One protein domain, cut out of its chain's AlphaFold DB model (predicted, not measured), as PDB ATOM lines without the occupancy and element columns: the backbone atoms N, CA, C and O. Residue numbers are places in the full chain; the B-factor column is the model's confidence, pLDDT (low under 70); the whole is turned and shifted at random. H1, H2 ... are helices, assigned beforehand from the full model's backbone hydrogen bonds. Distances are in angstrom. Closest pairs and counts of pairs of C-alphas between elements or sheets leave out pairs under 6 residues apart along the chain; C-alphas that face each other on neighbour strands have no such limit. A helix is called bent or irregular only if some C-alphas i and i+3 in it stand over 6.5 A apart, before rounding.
ATOM      1  N   ALA A   5      22.933   0.499 -12.750       93.38
ATOM      2  CA  ALA A   5      22.098   1.090 -13.795       93.38
ATOM      3  C   ALA A   5      22.928   1.617 -14.978       93.38
ATOM      4  O   ALA A   5      22.635   1.291 -16.127       93.38
ATOM      5  N   THR A   6      24.011   2.359 -14.715       93.94
ATOM      6  CA  THR A   6      24.894   2.852 -15.791       93.94
ATOM      7  C   THR A   6      25.642   1.724 -16.511       93.94
ATOM      8  O   THR A   6      25.832   1.791 -17.723       93.94
ATOM      9  N   GLY A   7      26.023   0.661 -15.793       92.44
ATOM     10  CA  GLY A   7      26.645  -0.528 -16.380       92.44
ATOM     11  C   GLY A   7      25.675  -1.309 -17.265       92.44
ATOM     12  O   GLY A   7      26.032  -1.691 -18.377       92.44
ATOM     13  N   LYS A   8      24.428  -1.466 -16.805       94.88
ATOM     14  CA  LYS A   8      23.347  -2.115 -17.548       94.88
ATOM     15  C   LYS A   8      23.049  -1.388 -18.852       94.88
ATOM     16  O   LYS A   8      23.075  -2.007 -19.910       94.88
ATOM     17  N   ALA A   9      22.843  -0.073 -18.783       94.00
ATOM     18  CA  ALA A   9      22.569   0.748 -19.958       94.00
ATOM     19  C   ALA A   9      23.695   0.645 -20.999       94.00
ATOM     20  O   ALA A   9      23.429   0.428 -22.179       94.00
ATOM     21  N   LYS A  10      24.957   0.715 -20.554       93.62
ATOM     22  CA  LYS A  10      26.122   0.561 -21.434       93.62
ATOM     23  C   LYS A  10      26.190  -0.829 -22.069       93.62
ATOM     24  O   LYS A  10      26.444  -0.931 -23.265       93.62
ATOM     25  N   TYR A  11      25.960  -1.887 -21.289       93.56
ATOM     26  CA  TYR A  11      25.954  -3.260 -21.791       93.56
ATOM     27  C   TYR A  11      24.870  -3.466 -22.849       93.56
ATOM     28  O   TYR A  11      25.189  -3.871 -23.965       93.56
ATOM     29  N   VAL A  12      23.615  -3.135 -22.522       94.19
ATOM     30  CA  VAL A  12      22.480  -3.299 -23.438       94.19
ATOM     31  C   VAL A  12      22.746  -2.526 -24.723       94.19
ATOM     32  O   VAL A  12      22.758  -3.137 -25.785       94.19
ATOM     33  N   SER A  13      23.099  -1.239 -24.619       94.00
ATOM     34  CA  SER A  13      23.428  -0.407 -25.780       94.00
ATOM     35  C   SER A  13      24.524  -1.019 -26.648       94.00
ATOM     36  O   SER A  13      24.384  -1.002 -27.862       94.00
ATOM     37  N   SER A  14      25.583  -1.582 -26.058       91.62
ATOM     38  CA  SER A  14      26.688  -2.171 -26.823       91.62
ATOM     39  C   SER A  14      26.331  -3.477 -27.538       91.62
ATOM     40  O   SER A  14      26.907  -3.780 -28.577       91.62
ATOM     41  N   VAL A  15      25.405  -4.260 -26.979       91.00
ATOM     42  CA  VAL A  15      25.011  -5.572 -27.516       91.00
ATOM     43  C   VAL A  15      23.884  -5.437 -28.540       91.00
ATOM     44  O   VAL A  15      23.787  -6.244 -29.458       91.00
ATOM     45  N   THR A  16      23.026  -4.428 -28.397       92.62
ATOM     46  CA  THR A  16      21.928  -4.164 -29.336       92.62
ATOM     47  C   THR A  16      22.310  -3.201 -30.459       92.62
ATOM     48  O   THR A  16      21.470  -2.914 -31.307       92.62
ATOM     49  N   ASP A  17      23.535  -2.669 -30.458       93.69
ATOM     50  CA  ASP A  17      24.012  -1.749 -31.490       93.69
ATOM     51  C   ASP A  17      24.040  -2.452 -32.864       93.69
ATOM     52  O   ASP A  17      24.650  -3.522 -32.977       93.69
ATOM     53  N   PRO A  18      23.431  -1.879 -33.920       89.88
ATOM     54  CA  PRO A  18      23.558  -2.399 -35.281       89.88
ATOM     55  C   PRO A  18      25.015  -2.623 -35.709       89.88
ATOM     56  O   PRO A  18      25.333  -3.658 -36.289       89.88
ATOM     57  N   LEU A  19      25.936  -1.742 -35.296       91.12
ATOM     58  CA  LEU A  19      27.366  -1.877 -35.583       91.12
ATOM     59  C   LEU A  19      27.984  -3.143 -34.972       91.12
ATOM     60  O   LEU A  19      29.044  -3.588 -35.415       91.12
ATOM     61  N   ALA A  20      27.376  -3.725 -33.936       90.25
ATOM     62  CA  ALA A  20      27.829  -4.992 -33.376       90.25
ATOM     63  C   ALA A  20      27.508  -6.172 -34.310       90.25
ATOM     64  O   ALA A  20      28.325  -7.089 -34.435       90.25
ATOM     65  N   VAL A  21      26.363  -6.126 -35.001       91.12
ATOM     66  CA  VAL A  21      25.981  -7.103 -36.033       91.12
ATOM     67  C   VAL A  21      26.912  -6.988 -37.235       91.12
ATOM     68  O   VAL A  21      27.445  -8.008 -37.676       91.12
ATOM     69  N   ASP A  22      27.174  -5.765 -37.697       92.12
ATOM     70  CA  ASP A  22      28.062  -5.503 -38.834       92.12
ATOM     71  C   ASP A  22      29.469  -6.037 -38.557       92.12
ATOM     72  O   ASP A  22      29.978  -6.898 -39.271       92.12
ATOM     73  N   LYS A  23      30.063  -5.647 -37.420       91.19
ATOM     74  CA  LYS A  23      31.411  -6.091 -37.030       91.19
ATOM     75  C   LYS A  23      31.531  -7.601 -36.901       91.19
ATOM     76  O   LYS A  23      32.588  -8.165 -37.177       91.19
ATOM     77  N   MET A  24      30.494  -8.263 -36.405       90.56
ATOM     78  CA  MET A  24      30.490  -9.715 -36.278       90.56
ATOM     79  C   MET A  24      30.378 -10.387 -37.651       90.56
ATOM     80  O   MET A  24      31.083 -11.365 -37.894       90.56
ATOM     81  N   THR A  25      29.561  -9.835 -38.550       93.62
ATOM     82  CA  THR A  25      29.424 -10.294 -39.938       93.62
ATOM     83  C   THR A  25      30.737 -10.131 -40.707       93.62
ATOM     84  O   THR A  25      31.207 -11.088 -41.323       93.62
ATOM     85  N   ASP A  26      31.400  -8.981 -40.578       94.81
ATOM     86  CA  ASP A  26      32.697  -8.695 -41.203       94.81
ATOM     87  C   ASP A  26      33.803  -9.615 -40.686       94.81
ATOM     88  O   ASP A  26      34.584 -10.175 -41.460       94.81
ATOM     89  N   LYS A  27      33.866  -9.815 -39.364       93.31
ATOM     90  CA  LYS A  27      34.852 -10.712 -38.751       93.31
ATOM     91  C   LYS A  27      34.650 -12.155 -39.180       93.31
ATOM     92  O   LYS A  27      35.631 -12.826 -39.488       93.31
ATOM     93  N   LEU A  28      33.406 -12.632 -39.203       94.12
ATOM     94  CA  LEU A  28      33.093 -13.981 -39.676       94.12
ATOM     95  C   LEU A  28      33.430 -14.133 -41.158       94.12
ATOM     96  O   LEU A  28      34.026 -15.141 -41.531       94.12
ATOM     97  N   SER A  29      33.132 -13.120 -41.972       95.25
ATOM     98  CA  SER A  29      33.483 -13.124 -43.392       95.25
ATOM     99  C   SER A  29      34.995 -13.198 -43.600       95.25
ATOM    100  O   SER A  29      35.490 -14.020 -44.367       95.25
ATOM    101  N   THR A  30      35.742 -12.391 -42.843       96.31
ATOM    102  CA  THR A  30      37.209 -12.369 -42.875       96.31
ATOM    103  C   THR A  30      37.798 -13.707 -42.433       96.31
ATOM    104  O   THR A  30      38.691 -14.233 -43.086       96.31
ATOM    105  N   TYR A  31      37.297 -14.273 -41.332       94.44
ATOM    106  CA  TYR A  31      37.798 -15.531 -40.779       94.44
ATOM    107  C   TYR A  31      37.542 -16.724 -41.705       94.44
ATOM    108  O   TYR A  31      38.403 -17.587 -41.851       94.44
ATOM    109  N   LEU A  32      36.365 -16.773 -42.330       93.56
ATOM    110  CA  LEU A  32      35.972 -17.873 -43.210       93.56
ATOM    111  C   LEU A  32      36.451 -17.686 -44.658       93.56
ATOM    112  O   LEU A  32      36.381 -18.631 -45.438       93.56
ATOM    113  N   GLY A  33      36.913 -16.488 -45.032       96.06
ATOM    114  CA  GLY A  33      37.319 -16.161 -46.402       96.06
ATOM    115  C   GLY A  33      36.157 -16.104 -47.402       96.06
ATOM    116  O   GLY A  33      36.383 -16.174 -48.608       96.06
ATOM    117  N   ILE A  34      34.916 -15.996 -46.919       93.56
ATOM    118  CA  ILE A  34      33.690 -15.943 -47.729       93.56
ATOM    119  C   ILE A  34      32.793 -14.811 -47.242       93.56
ATOM    120  O   ILE A  34      32.872 -14.412 -46.086       93.56
ATOM    121  N   SER A  35      31.894 -14.316 -48.092       94.06
ATOM    122  CA  SER A  35      30.874 -13.368 -47.638       94.06
ATOM    123  C   SER A  35      29.860 -14.076 -46.737       94.06
ATOM    124  O   SER A  35      29.261 -15.081 -47.125       94.06
ATOM    125  N   VAL A  36      29.674 -13.555 -45.526       93.25
ATOM    126  CA  VAL A  36      28.655 -14.010 -44.579       93.25
ATOM    127  C   VAL A  36      27.497 -13.025 -44.613       93.25
ATOM    128  O   VAL A  36      27.694 -11.821 -44.499       93.25
ATOM    129  N   SER A  37      26.277 -13.531 -44.763       93.06
ATOM    130  CA  SER A  37      25.071 -12.713 -44.669       93.06
ATOM    131  C   SER A  37      24.592 -12.597 -43.223       93.06
ATOM    132  O   SER A  37      24.807 -13.482 -42.392       93.06
ATOM    133  N   GLU A  38      23.811 -11.559 -42.934       90.25
ATOM    134  CA  GLU A  38      23.139 -11.430 -41.636       90.25
ATOM    135  C   GLU A  38      22.104 -12.533 -41.351       90.25
ATOM    136  O   GLU A  38      21.669 -12.700 -40.209       90.25
ATOM    137  N   SER A  39      21.691 -13.280 -42.379       92.69
ATOM    138  CA  SER A  39      20.820 -14.451 -42.245       92.69
ATOM    139  C   SER A  39      21.578 -15.714 -41.829       92.69
ATOM    140  O   SER A  39      20.949 -16.740 -41.566       92.69
ATOM    141  N   ALA A  40      22.912 -15.666 -41.754       93.44
ATOM    142  CA  ALA A  40      23.712 -16.783 -41.285       93.44
ATOM    143  C   ALA A  40      23.351 -17.141 -39.836       93.44
ATOM    144  O   ALA A  40      23.167 -16.271 -38.980       93.44
ATOM    145  N   GLY A  41      23.296 -18.445 -39.549       94.19
ATOM    146  CA  GLY A  41      22.913 -18.977 -38.237       94.19
ATOM    147  C   GLY A  41      23.610 -18.295 -37.047       94.19
ATOM    148  O   GLY A  41      22.913 -17.893 -36.114       94.19
ATOM    149  N   PRO A  42      24.944 -18.089 -37.068       91.19
ATOM    150  CA  PRO A  42      25.651 -17.389 -35.994       91.19
ATOM    151  C   PRO A  42      25.158 -15.953 -35.758       91.19
ATOM    152  O   PRO A  42      24.936 -15.564 -34.612       91.19
ATOM    153  N   ILE A  43      24.918 -15.191 -36.830       93.88
ATOM    154  CA  ILE A  43      24.453 -13.800 -36.749       93.88
ATOM    155  C   ILE A  43      23.021 -13.743 -36.214       93.88
ATOM    156  O   ILE A  43      22.710 -12.966 -35.311       93.88
ATOM    157  N   VAL A  44      22.148 -14.624 -36.707       94.81
ATOM    158  CA  VAL A  44      20.764 -14.740 -36.227       94.81
ATOM    159  C   VAL A  44      20.724 -15.123 -34.745       94.81
ATOM    160  O   VAL A  44      19.934 -14.564 -33.982       94.81
ATOM    161  N   ASN A  45      21.580 -16.050 -34.312       93.19
ATOM    162  CA  ASN A  45      21.666 -16.458 -32.910       93.19
ATOM    163  C   ASN A  45      22.120 -15.307 -32.008       93.19
ATOM    164  O   ASN A  45      21.540 -15.108 -30.941       93.19
ATOM    165  N   TYR A  46      23.088 -14.507 -32.456       91.88
ATOM    166  CA  TYR A  46      23.483 -13.297 -31.743       91.88
ATOM    167  C   TYR A  46      22.340 -12.284 -31.648       91.88
ATOM    168  O   TYR A  46      22.080 -11.779 -30.563       91.88
ATOM    169  N   LYS A  47      21.592 -12.029 -32.729       92.62
ATOM    170  CA  LYS A  47      20.432 -11.118 -32.690       92.62
ATOM    171  C   LYS A  47      19.369 -11.582 -31.689       92.62
ATOM    172  O   LYS A  47      18.852 -10.782 -30.913       92.62
ATOM    173  N   LYS A  48      19.082 -12.889 -31.651       93.38
ATOM    174  CA  LYS A  48      18.173 -13.492 -30.655       93.38
ATOM    175  C   LYS A  48      18.688 -13.325 -29.225       93.38
ATOM    176  O   LYS A  48      17.890 -13.137 -28.309       93.38
ATOM    177  N   PHE A  49      20.001 -13.415 -29.030       91.50
ATOM    178  CA  PHE A  49      20.644 -13.141 -27.751       91.50
ATOM    179  C   PHE A  49      20.555 -11.655 -27.376       91.50
ATOM    180  O   PHE A  49      20.151 -11.341 -26.259       91.50
ATOM    181  N   ALA A  50      20.857 -10.751 -28.309       92.44
ATOM    182  CA  ALA A  50      20.838  -9.308 -28.099       92.44
ATOM    183  C   ALA A  50      19.448  -8.799 -27.697       92.44
ATOM    184  O   ALA A  50      19.334  -7.962 -26.807       92.44
ATOM    185  N   ALA A  51      18.383  -9.391 -28.247       93.19
ATOM    186  CA  ALA A  51      17.005  -9.117 -27.830       93.19
ATOM    187  C   ALA A  51      16.728  -9.431 -26.342       93.19
ATOM    188  O   ALA A  51      15.758  -8.935 -25.779       93.19
ATOM    189  N   LYS A  52      17.571 -10.248 -25.700       94.81
ATOM    190  CA  LYS A  52      17.494 -10.626 -24.281       94.81
ATOM    191  C   LYS A  52      18.644 -10.046 -23.451       94.81
ATOM    192  O   LYS A  52      18.890 -10.519 -22.343       94.81
ATOM    193  N   ALA A  53      19.366  -9.048 -23.972       93.25
ATOM    194  CA  ALA A  53      20.540  -8.476 -23.313       93.25
ATOM    195  C   ALA A  53      20.223  -7.950 -21.902       93.25
ATOM    196  O   ALA A  53      21.021  -8.128 -20.985       93.25
ATOM    197  N   ASP A  54      19.040  -7.366 -21.703       93.00
ATOM    198  CA  ASP A  54      18.608  -6.852 -20.401       93.00
ATOM    199  C   ASP A  54      18.613  -7.938 -19.307       93.00
ATOM    200  O   ASP A  54      19.329  -7.825 -18.308       93.00
ATOM    201  N   ASP A  55      17.905  -9.044 -19.554       93.44
ATOM    202  CA  ASP A  55      17.834 -10.200 -18.655       93.44
ATOM    203  C   ASP A  55      19.201 -10.864 -18.458       93.44
ATOM    204  O   ASP A  55      19.520 -11.392 -17.387       93.44
ATOM    205  N   TYR A  56      20.023 -10.867 -19.510       93.31
ATOM    206  CA  TYR A  56      21.349 -11.468 -19.464       93.31
ATOM    207  C   TYR A  56      22.308 -10.665 -18.586       93.31
ATOM    208  O   TYR A  56      23.073 -11.262 -17.823       93.31
ATOM    209  N   PHE A  57      22.230  -9.331 -18.624       95.06
ATOM    210  CA  PHE A  57      23.010  -8.468 -17.742       95.06
ATOM    211  C   PHE A  57      22.744  -8.792 -16.271       95.06
ATOM    212  O   PHE A  57      23.681  -8.923 -15.489       95.06
ATOM    213  N   GLU A  58      21.480  -8.980 -15.891       93.88
ATOM    214  CA  GLU A  58      21.111  -9.304 -14.510       93.88
ATOM    215  C   GLU A  58      21.736 -10.622 -14.036       93.88
ATOM    216  O   GLU A  58      22.220 -10.715 -12.904       93.88
ATOM    217  N   LYS A  59      21.778 -11.640 -14.906       93.69
ATOM    218  CA  LYS A  59      22.442 -12.920 -14.613       93.69
ATOM    219  C   LYS A  59      23.955 -12.752 -14.480       93.69
ATOM    220  O   LYS A  59      24.533 -13.243 -13.512       93.69
ATOM    221  N   LEU A  60      24.588 -12.035 -15.410       91.00
ATOM    222  CA  LEU A  60      26.029 -11.764 -15.375       91.00
ATOM    223  C   LEU A  60      26.425 -10.986 -14.120       91.00
ATOM    224  O   LEU A  60      27.402 -11.337 -13.464       91.00
ATOM    225  N   PHE A  61      25.641  -9.975 -13.751       92.12
ATOM    226  CA  PHE A  61      25.883  -9.170 -12.561       92.12
ATOM    227  C   PHE A  61      25.763 -10.000 -11.277       92.12
ATOM    228  O   PHE A  61      26.631  -9.918 -10.413       92.12
ATOM    229  N   LYS A  62      24.746 -10.866 -11.167       93.69
ATOM    230  CA  LYS A  62      24.619 -11.798 -10.031       93.69
ATOM    231  C   LYS A  62      25.798 -12.768  -9.943       93.69
ATOM    232  O   LYS A  62      26.330 -12.976  -8.857       93.69
ATOM    233  N   ASN A  63      26.229 -13.325 -11.074       93.31
ATOM    234  CA  ASN A  63      27.380 -14.228 -11.118       93.31
ATOM    235  C   ASN A  63      28.676 -13.511 -10.726       93.31
ATOM    236  O   ASN A  63      29.464 -14.056  -9.959       93.31
ATOM    237  N   GLN A  64      28.873 -12.275 -11.190       91.06
ATOM    238  CA  GLN A  64      29.994 -11.436 -10.772       91.06
ATOM    239  C   GLN A  64      29.975 -11.225  -9.253       91.06
ATOM    240  O   GLN A  64      30.977 -11.465  -8.589       91.06
ATOM    241  N   GLN A  65      28.833 -10.833  -8.682       91.88
ATOM    242  CA  GLN A  65      28.702 -10.657  -7.233       91.88
ATOM    243  C   GLN A  65      28.980 -11.942  -6.446       91.88
ATOM    244  O   GLN A  65      29.465 -11.863  -5.324       91.88
ATOM    245  N   ALA A  66      28.660 -13.114  -6.996       94.00
ATOM    246  CA  ALA A  66      28.960 -14.394  -6.362       94.00
ATOM    247  C   ALA A  66      30.451 -14.762  -6.439       94.00
ATOM    248  O   ALA A  66      30.971 -15.346  -5.497       94.00
ATOM    249  N   ALA A  67      31.130 -14.421  -7.539       92.44
ATOM    250  CA  ALA A  67      32.536 -14.758  -7.764       92.44
ATOM    251  C   ALA A  67      33.523 -13.875  -6.980       92.44
ATOM    252  O   ALA A  67      34.619 -14.325  -6.671       92.44
ATOM    253  N   TYR A  68      33.148 -12.628  -6.684       86.12
ATOM    254  CA  TYR A  68      33.993 -11.649  -5.981       86.12
ATOM    255  C   TYR A  68      33.546 -11.400  -4.529       86.12
ATOM    256  O   TYR A  68      33.760 -10.311  -3.995       86.12
ATOM    257  N   LYS A  69      32.878 -12.385  -3.924       60.19
ATOM    258  CA  LYS A  69      32.525 -12.400  -2.501       60.19
ATOM    259  C   LYS A  69      33.628 -13.017  -1.657       60.19
ATOM    260  O   LYS A  69      34.262 -13.975  -2.145       60.19
TER     261      LYS A  69
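AT A GLANCE: This is residues 5 to 69 of the 69 residues of an uncharacterized protein of marine sediment metagenome (UniProt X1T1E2). The two longest helices, H2 and H4, lie toward opposite ends of a narrow, doubled-back rod: H2 packs on H3 in a helical hairpin at one end, and at the other H4 packs on H1 with residues 53 to 57 and then swings away from it. H1 and H2 follow each other along the length at 51 degrees, the chain folds back through residues 33 to 40, and H3 and H4 return; residues 62 to 69 stick out. The printed part has 65 residues with four named helices, in the order H1, H2, H3, H4, and no named strand; the class is all helix. The whole is loose, with a radius of gyration of the C-alphas of 14.4 A and spans of 45 by 20 by 16 A.

IN THESE COORDINATES: H2, residues 18 to 32, measures 21.4 A from first to last C-alpha, beginning at C-alpha 18 at (23.558, -2.399, -35.281). H4, residues 53 to 67, measures 20.6 A and ends at C-alpha 67 at (32.536, -14.758, -7.764). H1, residues 5 to 16, measures 16.4 A, with C-alpha 5 at (22.098, 1.090, -13.795). H3, residues 41 to 50, measures 14.2 A. No helix is bent or irregular.

HOW THE PARTS SIT: H2 and H3 form a helical hairpin, two successive helices that touch and run opposite ways, at a shallow tilt of 27 degrees. H2 touches H3 with residues 21 to 25 alone, and the closest C-alphas, those of Thr 25 and Ile 43, are 6.9 A apart. H3 also touches H1, opposite ways at a shallow tilt of 24 degrees, and the closest C-alphas are those of Thr 16 and Ala 50, 5.4 A apart. H1 touches H3 with residues 12 to 16 alone. H1 and H4 touch, opposite ways at a steep tilt of 53 degrees, through residues 53 to 57 of H4 alone; their closest C-alphas, of Val 12 and Ala 53, are 5.5 A apart. The helix packing is mostly aligned, but only just: 2 of these 3 pairs are at a shallow tilt. H1 and H2 are close but not clearly touching, the C-alphas of Ser 14 and Ala 20 being 7.2 A apart. H3 and H4 meet only through their link, and H2 and H4 are apart. In H1, H2, H3 and H4 every O i to N i+4 pair is within hydrogen-bond range.

THE WHOLE: The C-alphas farthest apart, those of Ile 34 and Lys 69, are 45.4 A apart. Residues 62 to 69, of which 62 to 67 belong to H4, stand free; the body without them spans 39 by 17 by 15 A. The printed part has no cut. The links H1 to H2 and H3 to H4 are tight, and H2 to H3, 8 residues, is short. The mean pLDDT of the printed part is 92.5, and Lys 69, the chain's last residue, is under 70.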